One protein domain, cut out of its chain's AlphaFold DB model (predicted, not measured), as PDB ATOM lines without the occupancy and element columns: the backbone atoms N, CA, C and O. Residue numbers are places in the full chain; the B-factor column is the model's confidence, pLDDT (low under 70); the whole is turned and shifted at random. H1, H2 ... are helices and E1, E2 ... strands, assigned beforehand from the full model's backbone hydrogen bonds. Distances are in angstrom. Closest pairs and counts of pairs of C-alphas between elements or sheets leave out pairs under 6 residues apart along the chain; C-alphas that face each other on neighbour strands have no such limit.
ATOM      1  N   LEU A 278     175.577 138.851 168.714       90.81
ATOM      2  CA  LEU A 278     175.632 139.299 167.319       90.81
ATOM      3  C   LEU A 278     177.005 139.872 166.949       90.81
ATOM      4  O   LEU A 278     177.399 139.781 165.787       90.81
ATOM      5  N   LEU A 279     177.748 140.407 167.925       93.00
ATOM      6  CA  LEU A 279     179.091 140.939 167.698       93.00
ATOM      7  C   LEU A 279     180.092 139.857 167.291       93.00
ATOM      8  O   LEU A 279     181.046 140.165 166.589       93.00
ATOM      9  N   GLU A 280     179.855 138.594 167.645       93.56
ATOM     10  CA  GLU A 280     180.724 137.466 167.270       93.56
ATOM     11  C   GLU A 280     180.796 137.258 165.748       93.56
ATOM     12  O   GLU A 280     181.708 136.603 165.255       93.56
ATOM     13  N   ARG A 281     179.857 137.832 164.981       92.38
ATOM     14  CA  ARG A 281     179.880 137.807 163.509       92.38
ATOM     15  C   ARG A 281     180.873 138.792 162.898       92.38
ATOM     16  O   ARG A 281     181.220 138.646 161.735       92.38
ATOM     17  N   ILE A 282     181.274 139.821 163.644       94.31
ATOM     18  CA  ILE A 282     182.157 140.893 163.157       94.31
ATOM     19  C   ILE A 282     183.381 141.111 164.052       94.31
ATOM     20  O   ILE A 282     184.231 141.930 163.721       94.31
ATOM     21  N   ILE A 283     183.495 140.395 165.173       95.12
ATOM     22  CA  ILE A 283     184.637 140.433 166.087       95.12
ATOM     23  C   ILE A 283     185.261 139.033 166.125       95.12
ATOM     24  O   ILE A 283     184.577 138.087 166.500       95.12
ATOM     25  N   PRO A 284     186.544 138.878 165.757       94.56
ATOM     26  CA  PRO A 284     187.236 137.598 165.805       94.56
ATOM     27  C   PRO A 284     187.292 137.010 167.213       94.56
ATOM     28  O   PRO A 284     187.507 137.724 168.194       94.56
ATOM     29  N   GLY A 285     187.239 135.677 167.292       93.00
ATOM     30  CA  GLY A 285     187.248 134.924 168.552       93.00
ATOM     31  C   GLY A 285     188.336 135.337 169.542       93.00
ATOM     32  O   GLY A 285     188.079 135.469 170.738       93.00
ATOM     33  N   ARG A 286     189.542 135.624 169.040       92.38
ATOM     34  CA  ARG A 286     190.688 136.064 169.851       92.38
ATOM     35  C   ARG A 286     190.450 137.370 170.621       92.38
ATOM     36  O   ARG A 286     191.116 137.603 171.622       92.38
ATOM     37  N   PHE A 287     189.511 138.208 170.184       95.06
ATOM     38  CA  PHE A 287     189.194 139.489 170.819       95.06
ATOM     39  C   PHE A 287     187.953 139.428 171.716       95.06
ATOM     40  O   PHE A 287     187.668 140.392 172.423       95.06
ATOM     41  N   HIS A 288     187.234 138.302 171.756       95.62
ATOM     42  CA  HIS A 288     186.004 138.165 172.541       95.62
ATOM     43  C   HIS A 288     186.214 138.451 174.032       95.62
ATOM     44  O   HIS A 288     185.460 139.223 174.623       95.62
ATOM     45  N   SER A 289     187.258 137.883 174.648       94.81
ATOM     46  CA  SER A 289     187.567 138.130 176.065       94.81
ATOM     47  C   SER A 289     187.822 139.611 176.352       94.81
ATOM     48  O   SER A 289     187.331 140.139 177.346       94.81
ATOM     49  N   PHE A 290     188.565 140.277 175.469       95.56
ATOM     50  CA  PHE A 290     188.897 141.694 175.591       95.56
ATOM     51  C   PHE A 290     187.649 142.578 175.461       95.56
ATOM     52  O   PHE A 290     187.412 143.455 176.286       95.56
ATOM     53  N   VAL A 291     186.787 142.286 174.486       96.69
ATOM     54  CA  VAL A 291     185.521 143.005 174.294       96.69
ATOM     55  C   VAL A 291     184.557 142.773 175.460       96.69
ATOM     56  O   VAL A 291     183.908 143.713 175.915       96.69
ATOM     57  N   ASN A 292     184.494 141.557 176.009       96.69
ATOM     58  CA  ASN A 292     183.697 141.275 177.205       96.69
ATOM     59  C   ASN A 292     184.159 142.087 178.421       96.69
ATOM     60  O   ASN A 292     183.314 142.564 179.179       96.69
ATOM     61  N   GLU A 293     185.472 142.249 178.601       96.62
ATOM     62  CA  GLU A 293     186.038 143.082 179.664       96.62
ATOM     63  C   GLU A 293     185.578 144.537 179.515       96.62
ATOM     64  O   GLU A 293     185.020 145.092 180.457       96.62
ATOM     65  N   ILE A 294     185.685 145.112 178.309       97.19
ATOM     66  CA  ILE A 294     185.215 146.478 178.010       97.19
ATOM     67  C   ILE A 294     183.720 146.625 178.319       97.19
ATOM     68  O   ILE A 294     183.314 147.553 179.019       97.19
ATOM     69  N   ILE A 295     182.889 145.692 177.843       96.56
ATOM     70  CA  ILE A 295     181.435 145.713 178.067       96.56
ATOM     71  C   ILE A 295     181.099 145.641 179.564       96.56
ATOM     72  O   ILE A 295     180.156 146.295 180.016       96.56
ATOM     73  N   ASN A 296     181.813 144.813 180.329       96.56
ATOM     74  CA  ASN A 296     181.605 144.684 181.769       96.56
ATOM     75  C   ASN A 296     182.022 145.958 182.510       96.56
ATOM     76  O   ASN A 296     181.296 146.461 183.370       96.56
ATOM     77  N   ASP A 297     183.176 146.497 182.157       97.50
ATOM     78  CA  ASP A 297     183.759 147.633 182.846       97.50
ATOM     79  C   ASP A 297     182.990 148.912 182.565       97.50
ATOM     80  O   ASP A 297     182.725 149.673 183.489       97.50
ATOM     81  N   TYR A 298     182.498 149.092 181.341       96.69
ATOM     82  CA  TYR A 298     181.651 150.228 180.985       96.69
ATOM     83  C   TYR A 298     180.337 150.253 181.786       96.69
ATOM     84  O   TYR A 298     179.742 151.308 182.001       96.69
ATOM     85  N   LYS A 299     179.878 149.087 182.264       94.69
ATOM     86  CA  LYS A 299     178.689 148.966 183.125       94.69
ATOM     87  C   LYS A 299     178.990 149.132 184.610       94.69
ATOM     88  O   LYS A 299     178.074 149.460 185.361       94.69
ATOM     89  N   THR A 300     180.205 148.816 185.051       96.75
ATOM     90  CA  THR A 300     180.511 148.631 186.480       96.75
ATOM     91  C   THR A 300     181.487 149.655 187.047       96.75
ATOM     92  O   THR A 300     181.379 149.978 188.229       96.75
ATOM     93  N   LEU A 301     182.410 150.184 186.239       97.50
ATOM     94  CA  LEU A 301     183.407 151.151 186.684       97.50
ATOM     95  C   LEU A 301     182.856 152.587 186.680       97.50
ATOM     96  O   LEU A 301     182.077 152.955 185.797       97.50
ATOM     97  N   PRO A 302     183.290 153.436 187.629       97.19
ATOM     98  CA  PRO A 302     183.126 154.883 187.524       97.19
ATOM     99  C   PRO A 302     183.809 155.439 186.265       97.19
ATOM    100  O   PRO A 302     184.877 154.963 185.882       97.19
ATOM    101  N   ASP A 303     183.252 156.503 185.678       96.62
ATOM    102  CA  ASP A 303     183.755 157.085 184.421       96.62
ATOM    103  C   ASP A 303     185.246 157.459 184.475       96.62
ATOM    104  O   ASP A 303     185.976 157.217 183.520       96.62
ATOM    105  N   GLU A 304     185.731 157.977 185.607       96.88
ATOM    106  CA  GLU A 304     187.150 158.320 185.777       96.88
ATOM    107  C   GLU A 304     188.067 157.086 185.812       96.88
ATOM    108  O   GLU A 304     189.179 157.126 185.287       96.88
ATOM    109  N   GLU A 305     187.618 155.985 186.419       97.75
ATOM    110  CA  GLU A 305     188.387 154.738 186.453       97.75
ATOM    111  C   GLU A 305     188.404 154.074 185.077       97.75
ATOM    112  O   GLU A 305     189.462 153.634 184.628       97.75
ATOM    113  N   PHE A 306     187.262 154.069 184.386       97.75
ATOM    114  CA  PHE A 306     187.145 153.553 183.026       97.75
ATOM    115  C   PHE A 306     188.039 154.337 182.050       97.75
ATOM    116  O   PHE A 306     188.855 153.740 181.346       97.75
ATOM    117  N   TRP A 307     187.960 155.673 182.077       97.25
ATOM    118  CA  TRP A 307     188.763 156.562 181.231       97.25
ATOM    119  C   TRP A 307     190.268 156.334 181.417       97.25
ATOM    120  O   TRP A 307     191.011 156.240 180.438       97.25
ATOM    121  N   LYS A 308     190.723 156.155 182.666       96.75
ATOM    122  CA  LYS A 308     192.129 155.837 182.967       96.75
ATOM    123  C   LYS A 308     192.517 154.432 182.519       96.75
ATOM    124  O   LYS A 308     193.596 154.265 181.956       96.75
ATOM    125  N   LYS A 309     191.673 153.427 182.786       97.12
ATOM    126  CA  LYS A 309     191.965 152.016 182.490       97.12
ATOM    127  C   LYS A 309     192.220 151.790 181.001       97.12
ATOM    128  O   LYS A 309     193.167 151.091 180.656       97.12
ATOM    129  N   TYR A 310     191.397 152.395 180.150       95.62
ATOM    130  CA  TYR A 310     191.467 152.238 178.696       95.62
ATOM    131  C   TYR A 310     192.251 153.358 178.001       95.62
ATOM    132  O   TYR A 310     192.182 153.480 176.786       95.62
ATOM    133  N   ASN A 311     192.998 154.172 178.762       94.31
ATOM    134  CA  ASN A 311     193.800 155.286 178.249       94.31
ATOM    135  C   ASN A 311     193.029 156.177 177.254       94.31
ATOM    136  O   ASN A 311     193.558 156.583 176.224       94.31
ATOM    137  N   LEU A 312     191.779 156.518 177.580       94.31
ATOM    138  CA  LEU A 312     190.880 157.246 176.676       94.31
ATOM    139  C   LEU A 312     191.306 158.698 176.398       94.31
ATOM    140  O   LEU A 312     190.646 159.385 175.625       94.31
ATOM    141  N   LYS A 313     192.418 159.153 176.986       93.00
ATOM    142  CA  LYS A 313     193.022 160.470 176.749       93.00
ATOM    143  C   LYS A 313     193.411 160.731 175.289       93.00
ATOM    144  O   LYS A 313     193.565 161.881 174.900       93.00
ATOM    145  N   GLU A 314     193.618 159.662 174.517       86.31
ATOM    146  CA  GLU A 314     193.939 159.739 173.084       86.31
ATOM    147  C   GLU A 314     192.706 160.097 172.235       86.31
ATOM    148  O   GLU A 314     192.848 160.475 171.078       86.31
ATOM    149  N   ILE A 315     191.504 159.991 172.813       89.12
ATOM    150  CA  ILE A 315     190.225 160.302 172.160       89.12
ATOM    151  C   ILE A 315     189.598 161.546 172.802       89.12
ATOM    152  O   ILE A 315     189.214 162.474 172.102       89.12
ATOM    153  N   TRP A 316     189.540 161.577 174.137       93.62
ATOM    154  CA  TRP A 316     189.023 162.690 174.937       93.62
ATOM    155  C   TRP A 316     190.143 163.265 175.783       93.62
ATOM    156  O   TRP A 316     190.620 162.584 176.692       93.62
ATOM    157  N   PHE A 317     190.544 164.508 175.526       90.88
ATOM    158  CA  PHE A 317     191.752 165.099 176.107       90.88
ATOM    159  C   PHE A 317     191.737 165.073 177.642       90.88
ATOM    160  O   PHE A 317     192.770 164.850 178.285       90.88
ATOM    161  N   ASP A 318     190.556 165.256 178.232       94.56
ATOM    162  CA  ASP A 318     190.338 165.097 179.660       94.56
ATOM    163  C   ASP A 318     189.064 164.306 179.996       94.56
ATOM    164  O   ASP A 318     188.222 163.983 179.158       94.56
ATOM    165  N   VAL A 319     188.957 163.935 181.272       96.12
ATOM    166  CA  VAL A 319     187.873 163.088 181.778       96.12
ATOM    167  C   VAL A 319     186.515 163.799 181.798       96.12
ATOM    168  O   VAL A 319     185.487 163.126 181.805       96.12
ATOM    169  N   GLU A 320     186.482 165.132 181.850       96.88
ATOM    170  CA  GLU A 320     185.220 165.874 181.888       96.88
ATOM    171  C   GLU A 320     184.581 165.920 180.499       96.88
ATOM    172  O   GLU A 320     183.373 165.711 180.401       96.88
ATOM    173  N   GLU A 321     185.386 166.057 179.442       95.56
ATOM    174  CA  GLU A 321     184.948 165.897 178.047       95.56
ATOM    175  C   GLU A 321     184.307 164.515 177.826       95.56
ATOM    176  O   GLU A 321     183.158 164.411 177.397       95.56
ATOM    177  N   TYR A 322     184.987 163.442 178.258       96.00
ATOM    178  CA  TYR A 322     184.435 162.085 178.195       96.00
ATOM    179  C   TYR A 322     183.114 161.950 178.964       96.00
ATOM    180  O   TYR A 322     182.181 161.314 178.483       96.00
ATOM    181  N   LYS A 323     183.000 162.525 180.168       96.06
ATOM    182  CA  LYS A 323     181.751 162.468 180.948       96.06
ATOM    183  C   LYS A 323     180.606 163.205 180.257       96.06
ATOM    184  O   LYS A 323     179.464 162.754 180.355       96.06
ATOM    185  N   GLU A 324     180.895 164.332 179.612       95.50
ATOM    186  CA  GLU A 324     179.900 165.116 178.885       95.50
ATOM    187  C   GLU A 324     179.354 164.342 177.681       95.50
ATOM    188  O   GLU A 324     178.131 164.230 177.534       95.50
ATOM    189  N   ASP A 325     180.234 163.734 176.891       93.44
ATOM    190  CA  ASP A 325     179.846 162.921 175.737       93.44
ATOM    191  C   ASP A 325     179.188 161.602 176.168       93.44
ATOM    192  O   ASP A 325     178.218 161.139 175.563       93.44
ATOM    193  N   ASN A 326     179.646 161.011 177.279       95.12
ATOM    194  CA  ASN A 326     179.122 159.752 177.808       95.12
ATOM    195  C   ASN A 326     177.856 159.907 178.673       95.12
ATOM    196  O   ASN A 326     177.397 158.933 179.285       95.12
ATOM    197  N   LYS A 327     177.267 161.107 178.767       94.25
ATOM    198  CA  LYS A 327     176.108 161.376 179.642       94.25
ATOM    199  C   LYS A 327     174.907 160.469 179.352       94.25
ATOM    200  O   LYS A 327     174.225 160.038 180.279       94.25
ATOM    201  N   ASP A 328     174.698 160.135 178.078       93.12
ATOM    202  CA  ASP A 328     173.593 159.294 177.602       93.12
ATOM    203  C   ASP A 328     173.972 157.800 177.549       93.12
ATOM    204  O   ASP A 328     173.179 156.964 177.117       93.12
ATOM    205  N   LYS A 329     175.188 157.454 178.003       92.88
ATOM    206  CA  LYS A 329     175.775 156.104 177.988       92.88
ATOM    207  C   LYS A 329     175.749 155.432 176.612       92.88
ATOM    208  O   LYS A 329     175.668 154.205 176.523       92.88
ATOM    209  N   ASN A 330     175.919 156.225 175.558       93.94
ATOM    210  CA  ASN A 330     175.842 155.808 174.159       93.94
ATOM    211  C   ASN A 330     177.196 155.910 173.424       93.94
ATOM    212  O   ASN A 330     177.238 156.409 172.308       93.94
ATOM    213  N   LEU A 331     178.294 155.483 174.063       95.88
ATOM    214  CA  LEU A 331     179.651 155.492 173.484       95.88
ATOM    215  C   LEU A 331     180.328 154.113 173.463       95.88
ATOM    216  O   LEU A 331     181.505 153.995 173.122       95.88
ATOM    217  N   LEU A 332     179.628 153.057 173.883       96.00
ATOM    218  CA  LEU A 332     180.247 151.744 174.050       96.00
ATOM    219  C   LEU A 332     180.770 151.188 172.721       96.00
ATOM    220  O   LEU A 332     181.847 150.595 172.699       96.00
ATOM    221  N   GLY A 333     180.033 151.370 171.623       96.69
ATOM    222  CA  GLY A 333     180.478 150.894 170.322       96.69
ATOM    223  C   GLY A 333     181.698 151.646 169.810       96.69
ATOM    224  O   GLY A 333     182.663 151.029 169.366       96.69
ATOM    225  N   THR A 334     181.687 152.962 169.973       96.44
ATOM    226  CA  THR A 334     182.782 153.876 169.651       96.44
ATOM    227  C   THR A 334     184.061 153.470 170.386       96.44
ATOM    228  O   THR A 334     185.107 153.273 169.771       96.44
ATOM    229  N   ILE A 335     183.964 153.228 171.697       96.94
ATOM    230  CA  ILE A 335     185.092 152.781 172.525       96.94
ATOM    231  C   ILE A 335     185.595 151.406 172.074       96.94
ATOM    232  O   ILE A 335     186.800 151.212 171.962       96.94
ATOM    233  N   ILE A 336     184.704 150.453 171.775       97.38
ATOM    234  CA  ILE A 336     185.112 149.134 171.265       97.38
ATOM    235  C   ILE A 336     185.864 149.267 169.934       97.38
ATOM    236  O   ILE A 336     186.866 148.578 169.757       97.38
ATOM    237  N   VAL A 337     185.423 150.145 169.026       97.62
ATOM    238  CA  VAL A 337     186.128 150.394 167.758       97.62
ATOM    239  C   VAL A 337     187.543 150.898 168.026       97.62
ATOM    240  O   VAL A 337     188.489 150.268 167.562       97.62
ATOM    241  N   PHE A 338     187.712 151.943 168.841       96.06
ATOM    242  CA  PHE A 338     189.039 152.465 169.188       96.06
ATOM    243  C   PHE A 338     189.938 151.417 169.850       96.06
ATOM    244  O   PHE A 338     191.088 151.234 169.467       96.06
ATOM    245  N   MET A 339     189.392 150.651 170.792       96.81
ATOM    246  CA  MET A 339     190.144 149.592 171.460       96.81
ATOM    247  C   MET A 339     190.549 148.460 170.509       96.81
ATOM    248  O   MET A 339     191.540 147.782 170.759       96.81
ATOM    249  N   LEU A 340     189.799 148.222 169.430       96.94
ATOM    250  CA  LEU A 340     190.151 147.245 168.398       96.94
ATOM    251  C   LEU A 340     191.109 147.811 167.337       96.94
ATOM    252  O   LEU A 340     191.800 147.020 166.691       96.94
ATOM    253  N   VAL A 341     191.208 149.138 167.196       95.38
ATOM    254  CA  VAL A 341     192.315 149.794 166.477       95.38
ATOM    255  C   VAL A 341     193.629 149.532 167.214       95.38
ATOM    256  O   VAL A 341     194.559 149.003 166.615       95.38
ATOM    257  N   ASP A 342     193.665 149.725 168.537       92.00
ATOM    258  CA  ASP A 342     194.845 149.441 169.381       92.00
ATOM    259  C   ASP A 342     195.288 147.963 169.372       92.00
ATOM    260  O   ASP A 342     196.365 147.606 169.861       92.00
ATOM    261  N   LYS A 343     194.434 147.065 168.869       92.25
ATOM    262  CA  LYS A 343     194.706 145.629 168.719       92.25
ATOM    263  C   LYS A 343     195.056 145.226 167.286       92.25
ATOM    264  O   LYS A 343     195.091 144.025 167.013       92.25
ATOM    265  N   ASP A 344     195.281 146.189 166.392       90.94
ATOM    266  CA  ASP A 344     195.526 145.982 164.961       90.94
ATOM    267  C   ASP A 344     194.424 145.148 164.280       90.94
ATOM    268  O   ASP A 344     194.694 144.383 163.346       90.94
ATOM    269  N   TYR A 345     193.181 145.214 164.777       94.88
ATOM    270  CA  TYR A 345     192.038 144.582 164.116       94.88
ATOM    271  C   TYR A 345     191.346 145.527 163.144       94.88
ATOM    272  O   TYR A 345     191.077 145.152 162.002       94.88
ATOM    273  N   ILE A 346     191.062 146.742 163.605       96.81
ATOM    274  CA  ILE A 346     190.425 147.776 162.799       96.81
ATOM    275  C   ILE A 346     191.513 148.718 162.291       96.81
ATOM    276  O   ILE A 346     192.264 149.284 163.077       96.81
ATOM    277  N   LEU A 347     191.585 148.896 160.976       95.94
ATOM    278  CA  LEU A 347     192.401 149.937 160.364       95.94
ATOM    279  C   LEU A 347     191.696 151.282 160.545       95.94
ATOM    280  O   LEU A 347     190.550 151.417 160.124       95.94
ATOM    281  N   GLN A 348     192.391 152.257 161.121       95.25
ATOM    282  CA  GLN A 348     191.967 153.653 161.209       95.25
ATOM    283  C   GLN A 348     192.724 154.478 160.166       95.25
ATOM    284  O   GLN A 348     193.941 154.342 160.062       95.25
ATOM    285  N   LEU A 349     192.010 155.325 159.428       94.06
ATOM    286  CA  LEU A 349     192.556 156.244 158.429       94.06
ATOM    287  C   LEU A 349     192.096 157.680 158.697       94.06
ATOM    288  O   LEU A 349     190.950 157.909 159.095       94.06
ATOM    289  N   ASP A 350     192.977 158.642 158.443       90.31
ATOM    290  CA  ASP A 350     192.647 160.071 158.385       90.31
ATOM    291  C   ASP A 350     191.799 160.382 157.136       90.31
ATOM    292  O   ASP A 350     191.918 159.709 156.111       90.31
ATOM    293  N   TYR A 351     190.964 161.430 157.170       85.88
ATOM    294  CA  TYR A 351     190.123 161.816 156.023       85.88
ATOM    295  C   TYR A 351     190.888 162.064 154.715       85.88
ATOM    296  O   TYR A 351     190.268 162.088 153.649       85.88
ATOM    297  N   LYS A 352     192.201 162.320 154.772       86.50
ATOM    298  CA  LYS A 352     193.045 162.524 153.584       86.50
ATOM    299  C   LYS A 352     193.635 161.244 153.009       86.50
ATOM    300  O   LYS A 352     194.198 161.301 151.917       86.50
ATOM    301  N   GLU A 353     193.575 160.141 153.739       89.50
ATOM    302  CA  GLU A 353     194.175 158.876 153.330       89.50
ATOM    303  C   GLU A 353     193.207 158.090 152.438       89.50
ATOM    304  O   GLU A 353     192.003 158.023 152.686       89.50
ATOM    305  N   GLU A 354     193.729 157.496 151.364       89.56
ATOM    306  CA  GLU A 354     192.934 156.655 150.473       89.56
ATOM    307  C   GLU A 354     193.034 155.192 150.915       89.56
ATOM    308  O   GLU A 354     194.119 154.621 150.949       89.56
ATOM    309  N   LEU A 355     191.899 154.534 151.170       90.88
ATOM    310  CA  LEU A 355     191.849 153.125 151.590       90.88
ATOM    311  C   LEU A 355     192.678 152.174 150.710       90.88
ATOM    312  O   LEU A 355     193.277 151.227 151.219       90.88
ATOM    313  N   ILE A 356     192.741 152.420 149.397       89.62
ATOM    314  CA  ILE A 356     193.524 151.599 148.461       89.62
ATOM    315  C   ILE A 356     195.016 151.539 148.823       89.62
ATOM    316  O   ILE A 356     195.658 150.518 148.574       89.62
ATOM    317  N   ASP A 357     195.549 152.586 149.454       89.31
ATOM    318  CA  ASP A 357     196.960 152.682 149.833       89.31
ATOM    319  C   ASP A 357     197.283 151.869 151.101       89.31
ATOM    320  O   ASP A 357     198.433 151.494 151.327       89.31
ATOM    321  N   TYR A 358     196.260 151.519 151.889       90.38
ATOM    322  CA  TYR A 358     196.396 150.846 153.186       90.38
ATOM    323  C   TYR A 358     195.700 149.483 153.239       90.38
ATOM    324  O   TYR A 358     195.836 148.759 154.223       90.38
ATOM    325  N   ILE A 359     194.978 149.088 152.186       88.62
ATOM    326  CA  ILE A 359     194.173 147.858 152.161       88.62
ATOM    327  C   ILE A 359     194.992 146.595 152.472       88.62
ATOM    328  O   ILE A 359     194.488 145.663 153.096       88.62
ATOM    329  N   GLU A 360     196.268 146.560 152.070       85.69
ATOM    330  CA  GLU A 360     197.165 145.428 152.340       85.69
ATOM    331  C   GLU A 360     197.622 145.346 153.801       85.69
ATOM    332  O   GLU A 360     198.130 144.307 154.222       85.69
ATOM    333  N   ASN A 361     197.431 146.416 154.573       85.19
ATOM    334  CA  ASN A 361     197.766 146.471 155.992       85.19
ATOM    335  C   ASN A 361     196.621 145.946 156.875       85.19
ATOM    336  O   ASN A 361     196.836 145.684 158.056       85.19
ATOM    337  N   ILE A 362     195.417 145.747 156.322       89.94
ATOM    338  CA  ILE A 362     194.275 145.206 157.068       89.94
ATOM    339  C   ILE A 362     194.487 143.707 157.291       89.94
ATOM    340  O   ILE A 362     194.467 142.908 156.352       89.94
ATOM    341  N   HIS A 363     194.661 143.304 158.550       88.75
ATOM    342  CA  HIS A 363     194.885 141.902 158.879       88.75
ATOM    343  C   HIS A 363     193.594 141.082 158.771       88.75
ATOM    344  O   HIS A 363     192.554 141.423 159.340       88.75
ATOM    345  N   ASN A 364     193.668 139.943 158.080       91.25
ATOM    346  CA  ASN A 364     192.565 138.992 158.032       91.25
ATOM    347  C   ASN A 364     192.652 137.994 159.200       91.25
ATOM    348  O   ASN A 364     193.340 136.978 159.113       91.25
ATOM    349  N   TYR A 365     191.895 138.251 160.270       92.19
ATOM    350  CA  TYR A 365     191.767 137.340 161.418       92.19
ATOM    351  C   TYR A 365     190.789 136.170 161.194       92.19
ATOM    352  O   TYR A 365     190.563 135.379 162.111       92.19
ATOM    353  N   TRP A 366     190.255 136.021 159.979       90.81
ATOM    354  CA  TRP A 366     189.326 134.966 159.563       90.81
ATOM    355  C   TRP A 366     189.937 134.076 158.460       90.81
ATOM    356  O   TRP A 366     189.353 133.906 157.391       90.81
ATOM    357  N   PRO A 367     191.124 133.468 158.668       81.38
ATOM    358  CA  PRO A 367     191.892 132.824 157.594       81.38
ATOM    359  C   PRO A 367     191.224 131.582 156.978       81.38
ATOM    360  O   PRO A 367     191.696 131.073 155.963       81.38
ATOM    361  N   LYS A 368     190.161 131.056 157.596       87.88
ATOM    362  CA  LYS A 368     189.412 129.874 157.133       87.88
ATOM    363  C   LYS A 368     188.098 130.228 156.432       87.88
ATOM    364  O   LYS A 368     187.382 129.318 156.022       87.88
ATOM    365  N   GLU A 369     187.776 131.511 156.318       89.50
ATOM    366  CA  GLU A 369     186.488 131.994 155.826       89.50
ATOM    367  C   GLU A 369     186.691 132.923 154.626       89.50
ATOM    368  O   GLU A 369     187.714 133.602 154.503       89.50
ATOM    369  N   GLU A 370     185.717 132.952 153.714       92.69
ATOM    370  CA  GLU A 370     185.657 134.041 152.739       92.69
ATOM    371  C   GLU A 370     185.300 135.326 153.483       92.69
ATOM    372  O   GLU A 370     184.328 135.348 154.237       92.69
ATOM    373  N   VAL A 371     186.053 136.397 153.239       94.50
ATOM    374  CA  VAL A 371     185.845 137.682 153.907       94.50
ATOM    375  C   VAL A 371     185.314 138.753 152.966       94.50
ATOM    376  O   VAL A 371     185.483 138.685 151.746       94.50
ATOM    377  N   LYS A 372     184.694 139.768 153.559       94.00
ATOM    378  CA  LYS A 372     184.357 141.046 152.940       94.00
ATOM    379  C   LYS A 372     184.858 142.192 153.808       94.00
ATOM    380  O   LYS A 372     185.129 142.001 154.994       94.00
ATOM    381  N   LEU A 373     184.976 143.370 153.210       95.69
ATOM    382  CA  LEU A 373     185.396 144.571 153.913       95.69
ATOM    383  C   LEU A 373     184.171 145.342 154.417       95.69
ATOM    384  O   LEU A 373     183.210 145.543 153.675       95.69
ATOM    385  N   ILE A 374     184.215 145.771 155.674       96.00
ATOM    386  CA  ILE A 374     183.199 146.638 156.282       96.00
ATOM    387  C   ILE A 374     183.828 147.934 156.788       96.00
ATOM    388  O   ILE A 374     185.021 147.961 157.093       96.00
ATOM    389  N   SER A 375     183.011 148.979 156.899       96.19
ATOM    390  CA  SER A 375     183.341 150.245 157.545       96.19
ATOM    391  C   SER A 375     182.521 150.479 158.809       96.19
ATOM    392  O   SER A 375     181.342 150.119 158.863       96.19
ATOM    393  N   PHE A 376     183.138 151.113 159.806       97.00
ATOM    394  CA  PHE A 376     182.484 151.570 161.033       97.00
ATOM    395  C   PHE A 376     182.281 153.089 160.964       97.00
ATOM    396  O   PHE A 376     183.245 153.840 160.837       97.00
ATOM    397  N   GLU A 377     181.028 153.541 161.013       95.50
ATOM    398  CA  GLU A 377     180.667 154.961 160.922       95.50
ATOM    399  C   GLU A 377     180.670 155.594 162.321       95.50
ATOM    400  O   GLU A 377     179.754 155.357 163.115       95.50
ATOM    401  N   LEU A 378     181.709 156.379 162.616       93.94
ATOM    402  CA  LEU A 378     181.849 157.174 163.839       93.94
ATOM    403  C   LEU A 378     181.611 158.662 163.526       93.94
ATOM    404  O   LEU A 378     181.782 159.098 162.389       93.94
ATOM    405  N   ASP A 379     181.215 159.443 164.533       88.81
ATOM    406  CA  ASP A 379     181.011 160.897 164.408       88.81
ATOM    407  C   ASP A 379     182.345 161.655 164.540       88.81
ATOM    408  O   ASP A 379     182.588 162.383 165.501       88.81
ATOM    409  N   ASN A 380     183.262 161.404 163.603       89.38
ATOM    410  CA  ASN A 380     184.548 162.086 163.489       89.38
ATOM    411  C   ASN A 380     185.008 162.154 162.020       89.38
ATOM    412  O   ASN A 380     184.299 161.738 161.104       89.38
ATOM    413  N   ASP A 381     186.183 162.731 161.776       88.31
ATOM    414  CA  ASP A 381     186.790 162.864 160.448       88.31
ATOM    415  C   ASP A 381     187.690 161.673 160.077       88.31
ATOM    416  O   ASP A 381     188.571 161.796 159.228       88.31
ATOM    417  N   GLN A 382     187.476 160.510 160.688       93.88
ATOM    418  CA  GLN A 382     188.286 159.320 160.455       93.88
ATOM    419  C   GLN A 382     187.457 158.179 159.873       93.88
ATOM    420  O   GLN A 382     186.227 158.148 159.942       93.88
ATOM    421  N   GLN A 383     188.149 157.235 159.248       94.88
ATOM    422  CA  GLN A 383     187.542 156.086 158.587       94.88
ATOM    423  C   GLN A 383     188.085 154.801 159.200       94.88
ATOM    424  O   GLN A 383     189.273 154.700 159.495       94.88
ATOM    425  N   TYR A 384     187.214 153.813 159.388       96.75
ATOM    426  CA  TYR A 384     187.532 152.600 160.139       96.75
ATOM    427  C   TYR A 384     187.131 151.369 159.350       96.75
ATOM    428  O   TYR A 384     185.965 151.257 158.975       96.75
ATOM    429  N   TYR A 385     188.056 150.433 159.144       96.88
ATOM    430  CA  TYR A 385     187.858 149.284 158.263       96.88
ATOM    431  C   TYR A 385     188.306 147.966 158.887       96.88
ATOM    432  O   TYR A 385     189.338 147.905 159.549       96.88
ATOM    433  N   ALA A 386     187.566 146.887 158.626       96.81
ATOM    434  CA  ALA A 386     187.982 145.536 159.002       96.81
ATOM    435  C   ALA A 386     187.453 144.475 158.034       96.81
ATOM    436  O   ALA A 386     186.392 144.637 157.422       96.81
ATOM    437  N   TYR A 387     188.180 143.361 157.935       95.81
ATOM    438  CA  TYR A 387     187.677 142.154 157.285       95.81
ATOM    439  C   TYR A 387     186.782 141.360 158.233       95.81
ATOM    440  O   TYR A 387     187.169 141.056 159.362       95.81
ATOM    441  N   VAL A 388     185.616 140.961 157.734       95.25
ATOM    442  CA  VAL A 388     184.660 140.083 158.425       95.25
ATOM    443  C   VAL A 388     184.216 138.948 157.505       95.25
ATOM    444  O   VAL A 388     184.348 139.087 156.286       95.25
ATOM    445  N   PRO A 389     183.662 137.846 158.038       95.38
ATOM    446  CA  PRO A 389     183.065 136.794 157.229       95.38
ATOM    447  C   PRO A 389     182.047 137.351 156.234       95.38
ATOM    448  O   PRO A 389     181.272 138.264 156.526       95.38
ATOM    449  N   LYS A 390     182.046 136.813 155.018       93.38
ATOM    450  CA  LYS A 390     181.216 137.306 153.912       93.38
ATOM    451  C   LYS A 390     179.714 137.211 154.195       93.38
ATOM    452  O   LYS A 390     178.944 138.043 153.714       93.38
ATOM    453  N   ASP A 391     179.307 136.219 154.977       91.75
ATOM    454  CA  ASP A 391     177.936 135.993 155.436       91.75
ATOM    455  C   ASP A 391     177.560 136.816 156.681       91.75
ATOM    456  O   ASP A 391     176.393 136.815 157.079       91.75
ATOM    457  N   ALA A 392     178.498 137.573 157.265       90.62
ATOM    458  CA  ALA A 392     178.191 138.511 158.334       90.62
ATOM    459  C   ALA A 392     177.253 139.616 157.821       90.62
ATOM    460  O   ALA A 392     177.549 140.345 156.869       90.62
ATOM    461  N   GLU A 393     176.093 139.754 158.457       84.88
ATOM    462  CA  GLU A 393     175.147 140.825 158.152       84.88
ATOM    463  C   GLU A 393     175.703 142.166 158.650       84.88
ATOM    464  O   GLU A 393     176.032 142.308 159.830       84.88
ATOM    465  N   ALA A 394     175.795 143.155 157.755       72.94
ATOM    466  CA  ALA A 394     176.140 144.522 158.129       72.94
ATOM    467  C   ALA A 394     174.977 145.109 158.947       72.94
ATOM    468  O   ALA A 394     173.861 145.260 158.445       72.94
ATOM    469  N   GLY A 395     175.224 145.351 160.234       85.31
ATOM    470  CA  GLY A 395     174.235 145.836 161.192       85.31
ATOM    471  C   GLY A 395     174.761 147.048 161.946       85.31
ATOM    472  O   GLY A 395     175.167 148.044 161.350       85.31
ATOM    473  N   SER A 396     174.773 146.967 163.271       91.06
ATOM    474  CA  SER A 396     175.422 147.966 164.111       91.06
ATOM    475  C   SER A 396     176.255 147.307 165.204       91.06
ATOM    476  O   SER A 396     175.922 146.234 165.717       91.06
ATOM    477  N   LEU A 397     177.344 147.973 165.568       93.69
ATOM    478  CA  LEU A 397     178.113 147.705 166.769       93.69
ATOM    479  C   LEU A 397     177.649 148.737 167.803       93.69
ATOM    480  O   LEU A 397     178.162 149.847 167.867       93.69
ATOM    481  N   TYR A 398     176.613 148.382 168.572       94.88
ATOM    482  CA  TYR A 398     175.882 149.327 169.428       94.88
ATOM    483  C   TYR A 398     175.369 150.537 168.624       94.88
ATOM    484  O   TYR A 398     174.546 150.346 167.723       94.88
ATOM    485  N   GLU A 399     175.821 151.748 168.945       95.50
ATOM    486  CA  GLU A 399     175.483 152.990 168.251       95.50
ATOM    487  C   GLU A 399     176.228 153.183 166.925       95.50
ATOM    488  O   GLU A 399     175.806 153.989 166.099       95.50
ATOM    489  N   VAL A 400     177.309 152.433 166.704       96.88
ATOM    490  CA  VAL A 400     178.147 152.548 165.510       96.88
ATOM    491  C   VAL A 400     177.506 151.781 164.366       96.88
ATOM    492  O   VAL A 400     177.326 150.559 164.428       96.88
ATOM    493  N   LYS A 401     177.159 152.492 163.294       96.00
ATOM    494  CA  LYS A 401     176.622 151.872 162.083       96.00
ATOM    495  C   LYS A 401     177.743 151.155 161.335       96.00
ATOM    496  O   LYS A 401     178.830 151.697 161.160       96.00
ATOM    497  N   VAL A 402     177.464 149.927 160.901       95.94
ATOM    498  CA  VAL A 402     178.403 149.107 160.136       95.94
ATOM    499  C   VAL A 402     177.874 148.954 158.721       95.94
ATOM    500  O   VAL A 402     176.735 148.531 158.516       95.94
ATOM    501  N   THR A 403     178.697 149.295 157.740       94.50
ATOM    502  CA  THR A 403     178.346 149.239 156.319       94.50
ATOM    503  C   THR A 403     179.335 148.382 155.550       94.50
ATOM    504  O   THR A 403     180.502 148.281 155.907       94.50
ATOM    505  N   GLU A 404     178.860 147.691 154.518       93.88
ATOM    506  CA  GLU A 404     179.739 146.959 153.609       93.88
ATOM    507  C   GLU A 404     180.423 147.949 152.664       93.88
ATOM    508  O   GLU A 404     179.765 148.828 152.107       93.88
ATOM    509  N   VAL A 405     181.737 147.808 152.493       90.69
ATOM    510  CA  VAL A 405     182.503 148.640 151.565       90.69
ATOM    511  C   VAL A 405     182.338 148.055 150.168       90.69
ATOM    512  O   VAL A 405     182.734 146.917 149.907       90.69
TER     513      VAL A 405
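Overview. This is residues 278 to 405 of the 411 residues of an uncharacterized protein of Acetivibrio thermocellus (strain ATCC 27405 / DSM 1237 / JCM 9322 / NBRC 103400 / NCIMB 10682 / NRRL B-4536 / VPI 7372) (UniProt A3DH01). A strongly twisted sheet of four antiparallel strands has helix H5 crossing one face and the short helix H6 over the opposite face. The long helix H2 packs on H5 on the side away from the sheet, and H3 and H4, beyond the end of H2, make a head far from the strands. The printed part has 128 residues, with six named helices and four named strands in the order H1 H2 H3 H4 H5 E1 H6 E2 E3 E4; the sheet runs E1 E3 E2 E4, and the class is mixed, helices and strands. The whole is compact, with a radius of gyration of the C-alphas of 14.7 A and spans of 41 by 32 by 21 A.

Arrangement. In the sheet, E3, residues 382 to 389, is the antiparallel neighbour of E1, residues 347 to 350, with N 347 and O 385 2.8 A apart. E2, residues 371 to 377, forms a hairpin with E3, and N 372 and O 388 are 2.8 A apart. E4, residues 400 to 404, is an edge strand antiparallel to E2, with N 375 and O 403 2.8 A apart. H5, residues 332 to 341, is on the sheet at a height of 8.9 A and runs across the strands, at 82 degrees to E3 on the local plane. It lies over E3 and, only just, over E2, where 3 of its 10 C-alphas fall. H6, residues 355 to 361, is on the opposite face at a height of 9.1 A, over E3 and slantwise to the strands. E1, H6 and E2 form a split strand-helix-strand unit, two strands running the same way with E3 between them, and its crossover is right-handed. H2, residues 285 to 300, touches H5 with residues 291 to 298 alone, at a steep tilt of 40 degrees, opposite ways; the closest C-alphas, of Val 291 and Ile 336, are 6.8 A apart. H3, residues 303 to 309, touches H4, residues 319 to 328, with the C-alphas of Glu 304 and Val 319 closest at 6.3 A. H1, residues 278 to 281, is close to but not clearly touching H2, with the C-alphas of Glu 280 and His 288 closest at 7.5 A. Every O i to N i+4 pair is within hydrogen-bond range in H3 and H5, against 9 of 12 in H2, 5 of 6 in H4 and 1 of 3 in H6, where 2 of 4 O i to N i+3 pairs are; H1 is too short for an O i to N i+4 pair.

Along the chain. H1 begins at C-alpha 278, (175.632, 139.299, 167.319). H2 is 23.6 A long, E3 23.3 A and E2 19.4 A. E4 ends at C-alpha 404, (179.739, 146.959, 153.609).

Size, cuts and confidence. The C-alphas of Glu 320 and Lys 368 are the two farthest apart, at 43.9 A. The printed part has no cut and no long link, and no printed residue is under 70 in pLDDT.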